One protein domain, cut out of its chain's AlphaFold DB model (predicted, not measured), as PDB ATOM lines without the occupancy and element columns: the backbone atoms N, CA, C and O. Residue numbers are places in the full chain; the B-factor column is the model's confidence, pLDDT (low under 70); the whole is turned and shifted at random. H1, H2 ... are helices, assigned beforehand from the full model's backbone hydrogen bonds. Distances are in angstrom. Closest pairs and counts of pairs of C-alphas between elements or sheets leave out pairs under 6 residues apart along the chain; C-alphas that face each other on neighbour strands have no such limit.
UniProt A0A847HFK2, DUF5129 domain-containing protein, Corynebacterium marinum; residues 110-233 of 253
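AT A GLANCE: This is residues 110 to 233 of the 253 residues of the protein "DUF5129 domain-containing protein" of Corynebacterium marinum (UniProt A0A847HFK2). Three helices, H1, H2 and H3, fold back and forth side by side as a triangle; H4 starts at H1 and runs outward along the long axis. Residues 183 to 213 loop from H3 to H4. The printed part has 124 residues with four named helices, H1 to H4 in order, and no named strand: all helix, compact, radius of gyration of the C-alphas 15.4 A, spans 55 by 38 by 20 A.

HOW THE PARTS SIT: The hub, H1, residues 110 to 130, forms a hairpin with H2, residues 136 to 153; the closest C-alphas, Arg 113 and Ser 152, are 5.3 A apart. H2 forms another with H3, residues 160 to 182; the closest C-alphas, Leu 137 and Ala 174, are 6.6 A apart. H4, residues 214 to 233, touches H1 with residues 214 to 215 alone, at a steep tilt of 40 degrees; the closest C-alphas, Asp 122 and Phe 214, are 5.9 A apart. In these four helices every O i to N i+4 pair is within hydrogen-bond range.

IN THESE COORDINATES: H1 begins at C-alpha 110 (-34.838, 28.984, -32.990); H3 spans 31.9 A; H4 ends at C-alpha 233 (-19.557, 73.669, -19.220).

THE WHOLE: The farthest C-alphas, Pro 158 and Ser 233, are 56.2 A apart. The printed part has no cut; the link H3 to H4 is long; residue 233 is under pLDDT 70.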
ATOM      1  N   THR A 110     -34.150  27.804 -33.520       98.38
ATOM      2  CA  THR A 110     -34.838  28.984 -32.990       98.38
ATOM      3  C   THR A 110     -33.833  29.939 -32.364       98.38
ATOM      4  O   THR A 110     -33.860  31.129 -32.681       98.38
ATOM      5  N   VAL A 111     -32.914  29.432 -31.536       98.50
ATOM      6  CA  VAL A 111     -31.836  30.248 -30.955       98.50
ATOM      7  C   VAL A 111     -30.932  30.792 -32.058       98.50
ATOM      8  O   VAL A 111     -30.695  31.995 -32.115       98.50
ATOM      9  N   ARG A 112     -30.521  29.949 -33.011       98.56
ATOM     10  CA  ARG A 112     -29.684  30.361 -34.150       98.56
ATOM     11  C   ARG A 112     -30.294  31.501 -34.965       98.56
ATOM     12  O   ARG A 112     -29.610  32.480 -35.252       98.56
ATOM     13  N   ARG A 113     -31.586  31.416 -35.304       98.62
ATOM     14  CA  ARG A 113     -32.290  32.501 -36.012       98.62
ATOM     15  C   ARG A 113     -32.449  33.749 -35.149       98.62
ATOM     16  O   ARG A 113     -32.334  34.851 -35.673       98.62
ATOM     17  N   THR A 114     -32.683  33.584 -33.849       98.50
ATOM     18  CA  THR A 114     -32.805  34.705 -32.906       98.50
ATOM     19  C   THR A 114     -31.499  35.492 -32.808       98.50
ATOM     20  O   THR A 114     -31.520  36.718 -32.901       98.50
ATOM     21  N   GLU A 115     -30.357  34.811 -32.690       98.31
ATOM     22  CA  GLU A 115     -29.054  35.484 -32.616       98.31
ATOM     23  C   GLU A 115     -28.664  36.155 -33.936       98.31
ATOM     24  O   GLU A 115     -28.135  37.266 -33.930       98.31
ATOM     25  N   LEU A 116     -28.994  35.550 -35.081       98.56
ATOM     26  CA  LEU A 116     -28.778  36.186 -36.383       98.56
ATOM     27  C   LEU A 116     -29.677  37.400 -36.615       98.56
ATOM     28  O   LEU A 116     -29.223  38.380 -37.200       98.56
ATOM     29  N   ALA A 117     -30.926  37.362 -36.146       98.44
ATOM     30  CA  ALA A 117     -31.822  38.511 -36.210       98.44
ATOM     31  C   ALA A 117     -31.287  39.677 -35.365       98.44
ATOM     32  O   ALA A 117     -31.217  40.801 -35.856       98.44
ATOM     33  N   ALA A 118     -30.827  39.403 -34.142       98.25
ATOM     34  CA  ALA A 118     -30.231  40.424 -33.286       98.25
ATOM     35  C   ALA A 118     -28.933  41.005 -33.873       98.25
ATOM     36  O   ALA A 118     -28.741  42.218 -33.865       98.25
ATOM     37  N   LEU A 119     -28.068  40.154 -34.438       98.38
ATOM     38  CA  LEU A 119     -26.878  40.598 -35.166       98.38
ATOM     39  C   LEU A 119     -27.257  41.503 -36.344       98.38
ATOM     40  O   LEU A 119     -26.646  42.548 -36.547       98.38
ATOM     41  N   ARG A 120     -28.275  41.112 -37.117       98.25
ATOM     42  CA  ARG A 120     -28.770  41.883 -38.258       98.25
ATOM     43  C   ARG A 120     -29.288  43.258 -37.834       98.25
ATOM     44  O   ARG A 120     -28.972  44.244 -38.494       98.25
ATOM     45  N   GLU A 121     -30.055  43.336 -36.752       98.38
ATOM     46  CA  GLU A 121     -30.547  44.604 -36.197       98.38
ATOM     47  C   GLU A 121     -29.397  45.531 -35.785       98.38
ATOM     48  O   GLU A 121     -29.397  46.708 -36.148       98.38
ATOM     49  N   ASP A 122     -28.385  44.995 -35.104       98.62
ATOM     50  CA  ASP A 122     -27.202  45.752 -34.687       98.62
ATOM     51  C   ASP A 122     -26.388  46.250 -35.900       98.62
ATOM     52  O   ASP A 122     -25.997  47.416 -35.957       98.62
ATOM     53  N   VAL A 123     -26.231  45.411 -36.933       98.25
ATOM     54  CA  VAL A 123     -25.585  45.778 -38.207       98.25
ATOM     55  C   VAL A 123     -26.353  46.884 -38.931       98.25
ATOM     56  O   VAL A 123     -25.737  47.792 -39.488       98.25
ATOM     57  N   ILE A 124     -27.688  46.840 -38.945       97.25
ATOM     58  CA  ILE A 124     -28.517  47.898 -39.542       97.25
ATOM     59  C   ILE A 124     -28.339  49.208 -38.773       97.25
ATOM     60  O   ILE A 124     -28.172  50.255 -39.397       97.25
ATOM     61  N   ALA A 125     -28.316  49.162 -37.441       97.44
ATOM     62  CA  ALA A 125     -28.056  50.343 -36.628       97.44
ATOM     63  C   ALA A 125     -26.671  50.949 -36.938       97.44
ATOM     64  O   ALA A 125     -26.570  52.154 -37.167       97.44
ATOM     65  N   ALA A 126     -25.637  50.113 -37.086       97.12
ATOM     66  CA  ALA A 126     -24.307  50.554 -37.508       97.12
ATOM     67  C   ALA A 126     -24.298  51.182 -38.917       97.12
ATOM     68  O   ALA A 126     -23.594  52.160 -39.163       97.12
ATOM     69  N   GLN A 127     -25.091  50.653 -39.858       95.06
ATOM     70  CA  GLN A 127     -25.227  51.243 -41.196       95.06
ATOM     71  C   GLN A 127     -25.867  52.637 -41.150       95.06
ATOM     72  O   GLN A 127     -25.434  53.534 -41.878       95.06
ATOM     73  N   LEU A 128     -26.885  52.820 -40.304       93.88
ATOM     74  CA  LEU A 128     -27.566  54.105 -40.138       93.88
ATOM     75  C   LEU A 128     -26.624  55.178 -39.575       93.88
ATOM     76  O   LEU A 128     -26.691  56.321 -40.023       93.88
ATOM     77  N   GLU A 129     -25.708  54.801 -38.680       94.06
ATOM     78  CA  GLU A 129     -24.686  55.699 -38.125       94.06
ATOM     79  C   GLU A 129     -23.722  56.238 -39.194       94.06
ATOM     80  O   GLU A 129     -23.280  57.387 -39.152       94.06
ATOM     81  N   ILE A 130     -23.385  55.426 -40.199       89.12
ATOM     82  CA  ILE A 130     -22.457  55.858 -41.248       89.12
ATOM     83  C   ILE A 130     -23.096  56.920 -42.142       89.12
ATOM     84  O   ILE A 130     -22.387  57.819 -42.588       89.12
ATOM     85  N   GLY A 131     -24.393  56.829 -42.446       76.50
ATOM     86  CA  GLY A 131     -25.124  57.778 -43.301       76.50
ATOM     87  C   GLY A 131     -24.699  57.819 -44.783       76.50
ATOM     88  O   GLY A 131     -25.479  58.226 -45.642       76.50
ATOM     89  N   GLU A 132     -23.489  57.363 -45.123       76.12
ATOM     90  CA  GLU A 132     -22.943  57.329 -46.480       76.12
ATOM     91  C   GLU A 132     -23.101  55.947 -47.124       76.12
ATOM     92  O   GLU A 132     -22.263  55.054 -46.974       76.12
ATOM     93  N   SER A 133     -24.150  55.770 -47.928       72.50
ATOM     94  CA  SER A 133     -24.466  54.486 -48.568       72.50
ATOM     95  C   SER A 133     -23.366  53.943 -49.494       72.50
ATOM     96  O   SER A 133     -23.367  52.748 -49.784       72.50
ATOM     97  N   GLY A 134     -22.433  54.773 -49.970       76.31
ATOM     98  CA  GLY A 134     -21.412  54.392 -50.954       76.31
ATOM     99  C   GLY A 134     -20.059  53.939 -50.394       76.31
ATOM    100  O   GLY A 134     -19.272  53.384 -51.160       76.31
ATOM    101  N   SER A 135     -19.780  54.158 -49.104       89.00
ATOM    102  CA  SER A 135     -18.454  53.899 -48.527       89.00
ATOM    103  C   SER A 135     -18.101  52.405 -48.506       89.00
ATOM    104  O   SER A 135     -18.977  51.534 -48.524       89.00
ATOM    105  N   GLU A 136     -16.802  52.094 -48.453       92.19
ATOM    106  CA  GLU A 136     -16.317  50.713 -48.325       92.19
ATOM    107  C   GLU A 136     -16.890  50.034 -47.070       92.19
ATOM    108  O   GLU A 136     -17.344  48.892 -47.128       92.19
ATOM    109  N   LEU A 137     -16.942  50.761 -45.951       94.69
ATOM    110  CA  LEU A 137     -17.512  50.272 -44.698       94.69
ATOM    111  C   LEU A 137     -19.009  49.953 -44.842       94.69
ATOM    112  O   LEU A 137     -19.448  48.875 -44.441       94.69
ATOM    113  N   SER A 138     -19.782  50.819 -45.503       93.69
ATOM    114  CA  SER A 138     -21.198  50.560 -45.796       93.69
ATOM    115  C   SER A 138     -21.394  49.322 -46.676       93.69
ATOM    116  O   SER A 138     -22.332  48.552 -46.474       93.69
ATOM    117  N   GLN A 139     -20.504  49.080 -47.645       94.62
ATOM    118  CA  GLN A 139     -20.537  47.857 -48.454       94.62
ATOM    119  C   GLN A 139     -20.214  46.607 -47.624       94.62
ATOM    120  O   GLN A 139     -20.893  45.588 -47.779       94.62
ATOM    121  N   ARG A 140     -19.227  46.686 -46.720       96.25
ATOM    122  CA  ARG A 140     -18.870  45.597 -45.795       96.25
ATOM    123  C   ARG A 140     -20.040  45.237 -44.878       96.25
ATOM    124  O   ARG A 140     -20.393  44.062 -44.799       96.25
ATOM    125  N   LEU A 141     -20.694  46.226 -44.264       97.44
ATOM    126  CA  LEU A 141     -21.852  46.005 -43.391       97.44
ATOM    127  C   LEU A 141     -23.054  45.411 -44.135       97.44
ATOM    128  O   LEU A 141     -23.632  44.442 -43.653       97.44
ATOM    129  N   ARG A 142     -23.369  45.877 -45.352       96.50
ATOM    130  CA  ARG A 142     -24.396  45.227 -46.195       96.50
ATOM    131  C   ARG A 142     -24.049  43.779 -46.540       96.50
ATOM    132  O   ARG A 142     -24.928  42.928 -46.651       96.50
ATOM    133  N   GLY A 143     -22.763  43.485 -46.734       97.81
ATOM    134  CA  GLY A 143     -22.281  42.120 -46.927       97.81
ATOM    135  C   GLY A 143     -22.470  41.243 -45.686       97.81
ATOM    136  O   GLY A 143     -22.814  40.072 -45.818       97.81
ATOM    137  N   ILE A 144     -22.272  41.799 -44.490       98.50
ATOM    138  CA  ILE A 144     -22.536  41.120 -43.215       98.50
ATOM    139  C   ILE A 144     -24.040  40.878 -43.040       98.50
ATOM    140  O   ILE A 144     -24.421  39.744 -42.778       98.50
ATOM    141  N   GLU A 145     -24.883  41.890 -43.266       98.25
ATOM    142  CA  GLU A 145     -26.347  41.776 -43.186       98.25
ATOM    143  C   GLU A 145     -26.869  40.631 -44.065       98.25
ATOM    144  O   GLU A 145     -27.517  39.706 -43.581       98.25
ATOM    145  N   ARG A 146     -26.491  40.632 -45.349       98.38
ATOM    146  CA  ARG A 146     -26.911  39.596 -46.297       98.38
ATOM    147  C   ARG A 146     -26.429  38.199 -45.897       98.38
ATOM    148  O   ARG A 146     -27.176  37.239 -46.041       98.38
ATOM    149  N   ARG A 147     -25.203  38.069 -45.383       98.38
ATOM    150  CA  ARG A 147     -24.700  36.776 -44.891       98.38
ATOM    151  C   ARG A 147     -25.427  36.312 -43.631       98.38
ATOM    152  O   ARG A 147     -25.613  35.111 -43.471       98.38
ATOM    153  N   ALA A 148     -25.859  37.231 -42.766       98.50
ATOM    154  CA  ALA A 148     -26.706  36.890 -41.628       98.50
ATOM    155  C   ALA A 148     -28.059  36.328 -42.100       98.50
ATOM    156  O   ALA A 148     -28.501  35.300 -41.589       98.50
ATOM    157  N   ASP A 149     -28.668  36.935 -43.125       98.44
ATOM    158  CA  ASP A 149     -29.910  36.446 -43.739       98.44
ATOM    159  C   ASP A 149     -29.730  35.065 -44.403       98.44
ATOM    160  O   ASP A 149     -30.524  34.149 -44.173       98.44
ATOM    161  N   GLU A 150     -28.655  34.876 -45.175       98.19
ATOM    162  CA  GLU A 150     -28.302  33.596 -45.814       98.19
ATOM    163  C   GLU A 150     -28.071  32.481 -44.770       98.19
ATOM    164  O   GLU A 150     -28.571  31.356 -44.913       98.19
ATOM    165  N   LEU A 151     -27.361  32.792 -43.679       98.44
ATOM    166  CA  LEU A 151     -27.112  31.849 -42.589       98.44
ATOM    167  C   LEU A 151     -28.388  31.548 -41.785       98.44
ATOM    168  O   LEU A 151     -28.584  30.422 -41.335       98.44
ATOM    169  N   SER A 152     -29.303  32.515 -41.665       98.12
ATOM    170  CA  SER A 152     -30.595  32.350 -40.980       98.12
ATOM    171  C   SER A 152     -31.530  31.417 -41.753       98.12
ATOM    172  O   SER A 152     -32.182  30.537 -41.173       98.12
ATOM    173  N   ALA A 153     -31.532  31.531 -43.085       97.81
ATOM    174  CA  ALA A 153     -32.240  30.608 -43.970       97.81
ATOM    175  C   ALA A 153     -31.700  29.168 -43.873       97.81
ATOM    176  O   ALA A 153     -32.446  28.213 -44.083       97.81
ATOM    177  N   SER A 154     -30.427  29.009 -43.500       97.31
ATOM    178  CA  SER A 154     -29.734  27.725 -43.351       97.31
ATOM    179  C   SER A 154     -29.361  27.400 -41.895       97.31
ATOM    180  O   SER A 154     -28.379  26.704 -41.639       97.31
ATOM    181  N   ALA A 155     -30.170  27.849 -40.926       97.44
ATOM    182  CA  ALA A 155     -29.882  27.724 -39.492       97.44
ATOM    183  C   ALA A 155     -29.660  26.279 -38.995       97.44
ATOM    184  O   ALA A 155     -28.961  26.071 -38.007       97.44
ATOM    185  N   SER A 156     -30.199  25.268 -39.676       96.88
ATOM    186  CA  SER A 156     -29.976  23.850 -39.356       96.88
ATOM    187  C   SER A 156     -28.650  23.288 -39.878       96.88
ATOM    188  O   SER A 156     -28.331  22.127 -39.623       96.88
ATOM    189  N   SER A 157     -27.864  24.086 -40.609       97.19
ATOM    190  CA  SER A 157     -26.614  23.633 -41.213       97.19
ATOM    191  C   SER A 157     -25.632  23.104 -40.154       97.19
ATOM    192  O   SER A 157     -25.411  23.768 -39.132       97.19
ATOM    193  N   PRO A 158     -24.967  21.957 -40.400       96.00
ATOM    194  CA  PRO A 158     -23.879  21.477 -39.551       96.00
ATOM    195  C   PRO A 158     -22.700  22.455 -39.473       96.00
ATOM    196  O   PRO A 158     -22.043  22.536 -38.444       96.00
ATOM    197  N   SER A 159     -22.462  23.239 -40.530       96.69
ATOM    198  CA  SER A 159     -21.396  24.251 -40.580       96.69
ATOM    199  C   SER A 159     -21.826  25.620 -40.045       96.69
ATOM    200  O   SER A 159     -21.120  26.607 -40.244       96.69
ATOM    201  N   PHE A 160     -22.993  25.711 -39.396       98.12
ATOM    202  CA  PHE A 160     -23.517  26.975 -38.881       98.12
ATOM    203  C   PHE A 160     -22.531  27.669 -37.943       98.12
ATOM    204  O   PHE A 160     -22.274  28.853 -38.120       98.12
ATOM    205  N   MET A 161     -21.974  26.942 -36.966       97.50
ATOM    206  CA  MET A 161     -21.102  27.545 -35.954       97.50
ATOM    207  C   MET A 161     -19.839  28.130 -36.584       97.50
ATOM    208  O   MET A 161     -19.484  29.265 -36.279       97.50
ATOM    209  N   ASP A 162     -19.223  27.414 -37.527       97.38
ATOM    210  CA  ASP A 162     -18.043  27.897 -38.249       97.38
ATOM    211  C   ASP A 162     -18.354  29.184 -39.029       97.38
ATOM    212  O   ASP A 162     -17.611  30.164 -38.965       97.38
ATOM    213  N   GLN A 163     -19.490  29.213 -39.732       98.06
ATOM    214  CA  GLN A 163     -19.924  30.388 -40.490       98.06
ATOM    215  C   GLN A 163     -20.294  31.562 -39.578       98.06
ATOM    216  O   GLN A 163     -19.977  32.708 -39.893       98.06
ATOM    217  N   PHE A 164     -20.932  31.286 -38.442       98.00
ATOM    218  CA  PHE A 164     -21.339  32.300 -37.478       98.00
ATOM    219  C   PHE A 164     -20.128  32.958 -36.803       98.00
ATOM    220  O   PHE A 164     -20.081  34.182 -36.688       98.00
ATOM    221  N   VAL A 165     -19.100  32.178 -36.448       97.31
ATOM    222  CA  VAL A 165     -17.823  32.695 -35.919       97.31
ATOM    223  C   VAL A 165     -17.148  33.632 -36.922       97.31
ATOM    224  O   VAL A 165     -16.715  34.723 -36.548       97.31
ATOM    225  N   VAL A 166     -17.082  33.245 -38.202       97.62
ATOM    226  CA  VAL A 166     -16.508  34.096 -39.260       97.62
ATOM    227  C   VAL A 166     -17.321  35.380 -39.434       97.62
ATOM    228  O   VAL A 166     -16.748  36.465 -39.509       97.62
ATOM    229  N   LEU A 167     -18.651  35.273 -39.446       98.31
ATOM    230  CA  LEU A 167     -19.548  36.416 -39.587       98.31
ATOM    231  C   LEU A 167     -19.358  37.444 -38.459       98.31
ATOM    232  O   LEU A 167     -19.233  38.638 -38.740       98.31
ATOM    233  N   LEU A 168     -19.282  36.987 -37.203       97.81
ATOM    234  CA  LEU A 168     -18.993  37.852 -36.055       97.81
ATOM    235  C   LEU A 168     -17.585  38.452 -36.125       97.81
ATOM    236  O   LEU A 168     -17.403  39.629 -35.815       97.81
ATOM    237  N   GLY A 169     -16.594  37.679 -36.575       97.69
ATOM    238  CA  GLY A 169     -15.232  38.167 -36.786       97.69
ATOM    239  C   GLY A 169     -15.166  39.323 -37.786       97.69
ATOM    240  O   GLY A 169     -14.532  40.341 -37.507       97.69
ATOM    241  N   ASP A 170     -15.864  39.201 -38.913       98.38
ATOM    242  CA  ASP A 170     -15.937  40.259 -39.923       98.38
ATOM    243  C   ASP A 170     -16.678  41.493 -39.410       98.38
ATOM    244  O   ASP A 170     -16.272  42.624 -39.689       98.38
ATOM    245  N   TYR A 171     -17.744  41.290 -38.635       98.50
ATOM    246  CA  TYR A 171     -18.481  42.400 -38.052       98.50
ATOM    247  C   TYR A 171     -17.664  43.152 -37.001       98.50
ATOM    248  O   TYR A 171     -17.609  44.378 -37.043       98.50
ATOM    249  N   ARG A 172     -16.921  42.443 -36.143       97.94
ATOM    250  CA  ARG A 172     -15.960  43.050 -35.211       97.94
ATOM    251  C   ARG A 172     -14.963  43.960 -35.934       97.94
ATOM    252  O   ARG A 172     -14.690  45.059 -35.461       97.94
ATOM    253  N   LEU A 173     -14.420  43.519 -37.071       97.94
ATOM    254  CA  LEU A 173     -13.489  44.329 -37.864       97.94
ATOM    255  C   LEU A 173     -14.168  45.572 -38.456       97.94
ATOM    256  O   LEU A 173     -13.580  46.652 -38.435       97.94
ATOM    257  N   ALA A 174     -15.406  45.440 -38.939       97.81
ATOM    258  CA  ALA A 174     -16.183  46.579 -39.421       97.81
ATOM    259  C   ALA A 174     -16.472  47.592 -38.297       97.81
ATOM    260  O   ALA A 174     -16.347  48.795 -38.515       97.81
ATOM    261  N   LEU A 175     -16.792  47.129 -37.085       98.00
ATOM    262  CA  LEU A 175     -17.024  48.010 -35.937       98.00
ATOM    263  C   LEU A 175     -15.754  48.689 -35.429       98.00
ATOM    264  O   LEU A 175     -15.823  49.851 -35.044       98.00
ATOM    265  N   ALA A 176     -14.598  48.025 -35.485       96.56
ATOM    266  CA  ALA A 176     -13.322  48.673 -35.180       96.56
ATOM    267  C   ALA A 176     -13.049  49.839 -36.148       96.56
ATOM    268  O   ALA A 176     -12.729  50.946 -35.721       96.56
ATOM    269  N   GLN A 177     -13.277  49.626 -37.449       95.69
ATOM    270  CA  GLN A 177     -13.171  50.689 -38.450       95.69
ATOM    271  C   GLN A 177     -14.197  51.811 -38.211       95.69
ATOM    272  O   GLN A 177     -13.863  52.987 -38.339       95.69
ATOM    273  N   LEU A 178     -15.438  51.467 -37.847       95.31
ATOM    274  CA  LEU A 178     -16.473  52.448 -37.514       95.31
ATOM    275  C   LEU A 178     -16.077  53.296 -36.300       95.31
ATOM    276  O   LEU A 178     -16.196  54.517 -36.349       95.31
ATOM    277  N   GLN A 179     -15.575  52.662 -35.237       95.12
ATOM    278  CA  GLN A 179     -15.112  53.334 -34.026       95.12
ATOM    279  C   GLN A 179     -14.031  54.368 -34.348       95.12
ATOM    280  O   GLN A 179     -14.130  55.513 -33.910       95.12
ATOM    281  N   GLU A 180     -13.027  53.992 -35.142       93.31
ATOM    282  CA  GLU A 180     -11.957  54.905 -35.554       93.31
ATOM    283  C   GLU A 180     -12.490  56.097 -36.362       93.31
ATOM    284  O   GLU A 180     -12.048  57.228 -36.154       93.31
ATOM    285  N   GLN A 181     -13.450  55.861 -37.262       92.19
ATOM    286  CA  GLN A 181     -13.984  56.883 -38.169       92.19
ATOM    287  C   GLN A 181     -15.013  57.820 -37.528       92.19
ATOM    288  O   GLN A 181     -15.140  58.964 -37.969       92.19
ATOM    289  N   ARG A 182     -15.792  57.335 -36.556       90.88
ATOM    290  CA  ARG A 182     -16.967  58.047 -36.032       90.88
ATOM    291  C   ARG A 182     -16.911  58.360 -34.544       90.88
ATOM    292  O   ARG A 182     -17.528  59.336 -34.143       90.88
ATOM    293  N   PHE A 183     -16.181  57.582 -33.744       92.12
ATOM    294  CA  PHE A 183     -16.248  57.641 -32.276       92.12
ATOM    295  C   PHE A 183     -14.899  57.953 -31.611       92.12
ATOM    296  O   PHE A 183     -14.659  57.584 -30.460       92.12
ATOM    297  N   SER A 184     -14.000  58.610 -32.344       90.00
ATOM    298  CA  SER A 184     -12.658  59.011 -31.896       90.00
ATOM    299  C   SER A 184     -12.533  60.515 -31.596       90.00
ATOM    300  O   SER A 184     -11.442  61.017 -31.328       90.00
ATOM    301  N   ASP A 185     -13.650  61.240 -31.628       91.06
ATOM    302  CA  ASP A 185     -13.768  62.693 -31.474       91.06
ATOM    303  C   ASP A 185     -13.701  63.180 -30.016       91.06
ATOM    304  O   ASP A 185     -13.385  64.347 -29.768       91.06
ATOM    305  N   VAL A 186     -13.946  62.300 -29.042       90.31
ATOM    306  CA  VAL A 186     -13.865  62.619 -27.610       90.31
ATOM    307  C   VAL A 186     -12.900  61.699 -26.872       90.31
ATOM    308  O   VAL A 186     -12.773  60.512 -27.171       90.31
ATOM    309  N   LYS A 187     -12.216  62.246 -25.858       89.31
ATOM    310  CA  LYS A 187     -11.391  61.435 -24.962       89.31
ATOM    311  C   LYS A 187     -12.308  60.556 -24.097       89.31
ATOM    312  O   LYS A 187     -13.187  61.109 -23.437       89.31
ATOM    313  N   PRO A 188     -12.077  59.234 -24.024       89.19
ATOM    314  CA  PRO A 188     -12.882  58.363 -23.179       89.19
ATOM    315  C   PRO A 188     -12.751  58.711 -21.690       89.19
ATOM    316  O   PRO A 188     -11.639  58.845 -21.174       89.19
ATOM    317  N   ALA A 189     -13.889  58.833 -21.008       90.31
ATOM    318  CA  ALA A 189     -13.996  58.926 -19.553       90.31
ATOM    319  C   ALA A 189     -14.097  57.536 -18.896       90.31
ATOM    320  O   ALA A 189     -13.771  57.391 -17.719       90.31
ATOM    321  N   SER A 190     -14.515  56.519 -19.656       92.25
ATOM    322  CA  SER A 190     -14.563  55.113 -19.247       92.25
ATOM    323  C   SER A 190     -14.016  54.188 -20.337       92.25
ATOM    324  O   SER A 190     -13.976  54.538 -21.522       92.25
ATOM    325  N   GLU A 191     -13.582  52.993 -19.939       92.44
ATOM    326  CA  GLU A 191     -13.126  51.966 -20.875       92.44
ATOM    327  C   GLU A 191     -14.303  51.350 -21.640       92.44
ATOM    328  O   GLU A 191     -15.388  51.142 -21.091       92.44
ATOM    329  N   LEU A 192     -14.087  51.055 -22.923       94.44
ATOM    330  CA  LEU A 192     -15.036  50.286 -23.720       94.44
ATOM    331  C   LEU A 192     -14.918  48.810 -23.325       94.44
ATOM    332  O   LEU A 192     -13.862  48.208 -23.509       94.44
ATOM    333  N   ALA A 193     -16.006  48.227 -22.827       94.56
ATOM    334  CA  ALA A 193     -16.056  46.827 -22.423       94.56
ATOM    335  C   ALA A 193     -17.159  46.077 -23.177       94.56
ATOM    336  O   ALA A 193     -18.247  46.608 -23.401       94.56
ATOM    337  N   ALA A 194     -16.874  44.833 -23.561       95.81
ATOM    338  CA  ALA A 194     -17.889  43.932 -24.090       95.81
ATOM    339  C   ALA A 194     -18.816  43.448 -22.960       95.81
ATOM    340  O   ALA A 194     -18.336  43.281 -21.835       95.81
ATOM    341  N   PRO A 195     -20.097  43.155 -23.250       96.94
ATOM    342  CA  PRO A 195     -20.974  42.492 -22.291       96.94
ATOM    343  C   PRO A 195     -20.358  41.181 -21.779       96.94
ATOM    344  O   PRO A 195     -19.865  40.372 -22.568       96.94
ATOM    345  N   ALA A 196     -20.388  40.972 -20.467       97.31
ATOM    346  CA  ALA A 196     -19.918  39.760 -19.806       97.31
ATOM    347  C   ALA A 196     -20.993  38.665 -19.804       97.31
ATOM    348  O   ALA A 196     -22.178  38.956 -19.918       97.31
ATOM    349  N   ILE A 197     -20.606  37.400 -19.601       97.56
ATOM    350  CA  ILE A 197     -21.545  36.261 -19.585       97.56
ATOM    351  C   ILE A 197     -22.686  36.414 -18.565       97.56
ATOM    352  O   ILE A 197     -23.750  35.835 -18.747       97.56
ATOM    353  N   TYR A 198     -22.489  37.199 -17.505       97.94
ATOM    354  CA  TYR A 198     -23.484  37.477 -16.467       97.94
ATOM    355  C   TYR A 198     -24.279  38.775 -16.698       97.94
ATOM    356  O   TYR A 198     -25.060  39.181 -15.835       97.94
ATOM    357  N   ASP A 199     -24.100  39.442 -17.839       98.12
ATOM    358  CA  ASP A 199     -24.886  40.619 -18.198       98.12
ATOM    359  C   ASP A 199     -26.191  40.216 -18.885       98.12
ATOM    360  O   ASP A 199     -26.238  39.337 -19.749       98.12
ATOM    361  N   ARG A 200     -27.267  40.941 -18.566       97.19
ATOM    362  CA  ARG A 200     -28.601  40.718 -19.144       97.19
ATOM    363  C   ARG A 200     -28.625  40.775 -20.676       97.19
ATOM    364  O   ARG A 200     -29.441  40.109 -21.303       97.19
ATOM    365  N   ASN A 201     -27.776  41.620 -21.255       95.75
ATOM    366  CA  ASN A 201     -27.742  41.899 -22.692       95.75
ATOM    367  C   ASN A 201     -26.607  41.155 -23.410       95.75
ATOM    368  O   ASN A 201     -26.311  41.464 -24.567       95.75
ATOM    369  N   TYR A 202     -25.944  40.216 -22.731       97.31
ATOM    370  CA  TYR A 202     -24.991  39.333 -23.382       97.31
ATOM    371  C   TYR A 202     -25.677  38.526 -24.483       97.31
ATOM    372  O   TYR A 202     -26.836  38.125 -24.370       97.31
ATOM    373  N   ARG A 203     -24.931  38.272 -25.555       96.44
ATOM    374  CA  ARG A 203     -25.309  37.346 -26.616       96.44
ATOM    375  C   ARG A 203     -24.110  36.475 -26.977       96.44
ATOM    376  O   ARG A 203     -22.973  36.932 -26.826       96.44
ATOM    377  N   PRO A 204     -24.334  35.241 -27.463       95.69
ATOM    378  CA  PRO A 204     -23.264  34.348 -27.889       95.69
ATOM    379  C   PRO A 204     -22.225  35.030 -28.789       95.69
ATOM    380  O   PRO A 204     -22.553  35.568 -29.846       95.69
ATOM    381  N   GLY A 205     -20.964  34.990 -28.359       93.94
ATOM    382  CA  GLY A 205     -19.826  35.561 -29.080       93.94
ATOM    383  C   GLY A 205     -19.441  36.982 -28.666       93.94
ATOM    384  O   GLY A 205     -18.369  37.439 -29.058       93.94
ATOM    385  N   TYR A 206     -20.232  37.681 -27.846       95.69
ATOM    386  CA  TYR A 206     -19.785  38.942 -27.244       95.69
ATOM    387  C   TYR A 206     -18.570  38.699 -26.340       95.69
ATOM    388  O   TYR A 206     -18.484  37.691 -25.645       95.69
ATOM    389  N   GLY A 207     -17.586  39.595 -26.405       93.81
ATOM    390  CA  GLY A 207     -16.316  39.454 -25.690       93.81
ATOM    391  C   GLY A 207     -15.306  38.503 -26.338       93.81
ATOM    392  O   GLY A 207     -14.109  38.684 -26.117       93.81
ATOM    393  N   TYR A 208     -15.728  37.576 -27.207       93.50
ATOM    394  CA  TYR A 208     -14.814  36.703 -27.953       93.50
ATOM    395  C   TYR A 208     -13.882  37.540 -28.841       93.50
ATOM    396  O   TYR A 208     -14.338  38.344 -29.659       93.50
ATOM    397  N   HIS A 209     -12.564  37.402 -28.655       93.00
ATOM    398  CA  HIS A 209     -11.547  38.286 -29.255       93.00
ATOM    399  C   HIS A 209     -11.838  39.792 -29.077       93.00
ATOM    400  O   HIS A 209     -11.537  40.602 -29.959       93.00
ATOM    401  N   GLY A 210     -12.442  40.174 -27.947       92.25
ATOM    402  CA  GLY A 210     -12.806  41.560 -27.660       92.25
ATOM    403  C   GLY A 210     -13.929  42.095 -28.549       92.25
ATOM    404  O   GLY A 210     -13.980  43.295 -28.799       92.25
ATOM    405  N   PHE A 211     -14.805  41.233 -29.079       96.19
ATOM    406  CA  PHE A 211     -15.952  41.689 -29.857       96.19
ATOM    407  C   PHE A 211     -16.922  42.505 -28.995       96.19
ATOM    408  O   PHE A 211     -17.502  41.995 -28.035       96.19
ATOM    409  N   VAL A 212     -17.107  43.767 -29.382       97.69
ATOM    410  CA  VAL A 212     -18.071  44.702 -28.799       97.69
ATOM    411  C   VAL A 212     -19.117  45.034 -29.871       97.69
ATOM    412  O   VAL A 212     -18.719  45.493 -30.942       97.69
ATOM    413  N   PRO A 213     -20.421  44.800 -29.630       98.12
ATOM    414  CA  PRO A 213     -21.473  45.101 -30.603       98.12
ATOM    415  C   PRO A 213     -21.705  46.613 -30.741       98.12
ATOM    416  O   PRO A 213     -21.331  47.402 -29.864       98.12
ATOM    417  N   PHE A 214     -22.355  47.027 -31.830       98.38
ATOM    418  CA  PHE A 214     -22.566  48.435 -32.151       98.38
ATOM    419  C   PHE A 214     -23.358  49.158 -31.068       98.38
ATOM    420  O   PHE A 214     -22.961  50.250 -30.671       98.38
ATOM    421  N   TRP A 215     -24.429  48.563 -30.539       97.50
ATOM    422  CA  TRP A 215     -25.215  49.211 -29.486       97.50
ATOM    423  C   TRP A 215     -24.363  49.550 -28.249       97.50
ATOM    424  O   TRP A 215     -24.539  50.617 -27.656       97.50
ATOM    425  N   THR A 216     -23.412  48.684 -27.873       97.75
ATOM    426  CA  THR A 216     -22.500  48.930 -26.743       97.75
ATOM    427  C   THR A 216     -21.521  50.043 -27.088       97.75
ATOM    428  O   THR A 216     -21.336  50.966 -26.298       97.75
ATOM    429  N   LEU A 217     -20.945  49.992 -28.288       97.31
ATOM    430  CA  LEU A 217     -20.026  51.005 -28.793       97.31
ATOM    431  C   LEU A 217     -20.682  52.400 -28.864       97.31
ATOM    432  O   LEU A 217     -20.113  53.374 -28.375       97.31
ATOM    433  N   SER A 218     -21.895  52.486 -29.410       96.94
ATOM    434  CA  SER A 218     -22.682  53.719 -29.521       96.94
ATOM    435  C   SER A 218     -23.063  54.277 -28.145       96.94
ATOM    436  O   SER A 218     -22.902  55.469 -27.883       96.94
ATOM    437  N   THR A 219     -23.485  53.413 -27.215       96.62
ATOM    438  CA  THR A 219     -23.817  53.823 -25.838       96.62
ATOM    439  C   THR A 219     -22.588  54.352 -25.092       96.62
ATOM    440  O   THR A 219     -22.665  55.374 -24.403       96.62
ATOM    441  N   TRP A 220     -21.442  53.682 -25.244       97.12
ATOM    442  CA  TRP A 220     -20.166  54.123 -24.680       97.12
ATOM    443  C   TRP A 220     -19.748  55.486 -25.239       97.12
ATOM    444  O   TRP A 220     -19.416  56.387 -24.468       97.12
ATOM    445  N   HIS A 221     -19.823  55.673 -26.559       96.56
ATOM    446  CA  HIS A 221     -19.492  56.948 -27.196       96.56
ATOM    447  C   HIS A 221     -20.400  58.080 -26.709       96.56
ATOM    448  O   HIS A 221     -19.897  59.091 -26.220       96.56
ATOM    449  N   SER A 222     -21.721  57.871 -26.717       95.62
ATOM    450  CA  SER A 222     -22.700  58.847 -26.220       95.62
ATOM    451  C   SER A 222     -22.422  59.265 -24.771       95.62
ATOM    452  O   SER A 222     -22.454  60.452 -24.441       95.62
ATOM    453  N   SER A 223     -22.067  58.307 -23.910       95.62
ATOM    454  CA  SER A 223     -21.715  58.584 -22.510       95.62
ATOM    455  C   SER A 223     -20.441  59.433 -22.391       95.62
ATOM    456  O   SER A 223     -20.373  60.337 -21.558       95.62
ATOM    457  N   ASN A 224     -19.439  59.190 -23.243       94.69
ATOM    458  CA  ASN A 224     -18.201  59.972 -23.261       94.69
ATOM    459  C   ASN A 224     -18.403  61.390 -23.804       94.69
ATOM    460  O   ASN A 224     -17.816  62.329 -23.267       94.69
ATOM    461  N   VAL A 225     -19.252  61.565 -24.822       94.69
ATOM    462  CA  VAL A 225     -19.634  62.894 -25.323       94.69
ATOM    463  C   VAL A 225     -20.279  63.704 -24.198       94.69
ATOM    464  O   VAL A 225     -19.810  64.800 -23.892       94.69
ATOM    465  N   GLN A 226     -21.260  63.126 -23.499       93.12
ATOM    466  CA  GLN A 226     -21.931  63.779 -22.368       93.12
ATOM    467  C   GLN A 226     -20.954  64.152 -21.240       93.12
ATOM    468  O   GLN A 226     -21.008  65.260 -20.704       93.12
ATOM    469  N   ALA A 227     -20.023  63.257 -20.890       92.12
ATOM    470  CA  ALA A 227     -19.011  63.532 -19.868       92.12
ATOM    471  C   ALA A 227     -18.059  64.678 -20.271       92.12
ATOM    472  O   ALA A 227     -17.674  65.509 -19.438       92.12
ATOM    473  N   ASN A 228     -17.695  64.754 -21.553       89.88
ATOM    474  CA  ASN A 228     -16.835  65.813 -22.074       89.88
ATOM    475  C   ASN A 228     -17.561  67.174 -22.092       89.88
ATOM    476  O   ASN A 228     -16.998  68.180 -21.655       89.88
ATOM    477  N   GLU A 229     -18.832  67.210 -22.500       90.69
ATOM    478  CA  GLU A 229     -19.675  68.418 -22.469       90.69
ATOM    479  C   GLU A 229     -19.893  68.950 -21.040       90.69
ATOM    480  O   GLU A 229     -19.808  70.160 -20.791       90.69
ATOM    481  N   ALA A 230     -20.090  68.057 -20.062       88.62
ATOM    482  CA  ALA A 230     -20.178  68.423 -18.645       88.62
ATOM    483  C   ALA A 230     -18.868  69.051 -18.117       88.62
ATOM    484  O   ALA A 230     -18.875  69.980 -17.304       88.62
ATOM    485  N   THR A 231     -17.719  68.594 -18.619       83.56
ATOM    486  CA  THR A 231     -16.411  69.158 -18.255       83.56
ATOM    487  C   THR A 231     -16.192  70.534 -18.894       83.56
ATOM    488  O   THR A 231     -15.714  71.457 -18.237       83.56
ATOM    489  N   GLN A 232     -16.597  70.728 -20.150       75.69
ATOM    490  CA  GLN A 232     -16.455  72.022 -20.827       75.69
ATOM    491  C   GLN A 232     -17.368  73.100 -20.226       75.69
ATOM    492  O   GLN A 232     -16.923  74.230 -20.015       75.69
ATOM    493  N   SER A 233     -18.602  72.749 -19.861       66.06
ATOM    494  CA  SER A 233     -19.557  73.669 -19.220       66.06
ATOM    495  C   SER A 233     -19.158  74.099 -17.799       66.06
ATOM    496  O   SER A 233     -19.505  75.199 -17.375       66.06
TER     497      SER A 233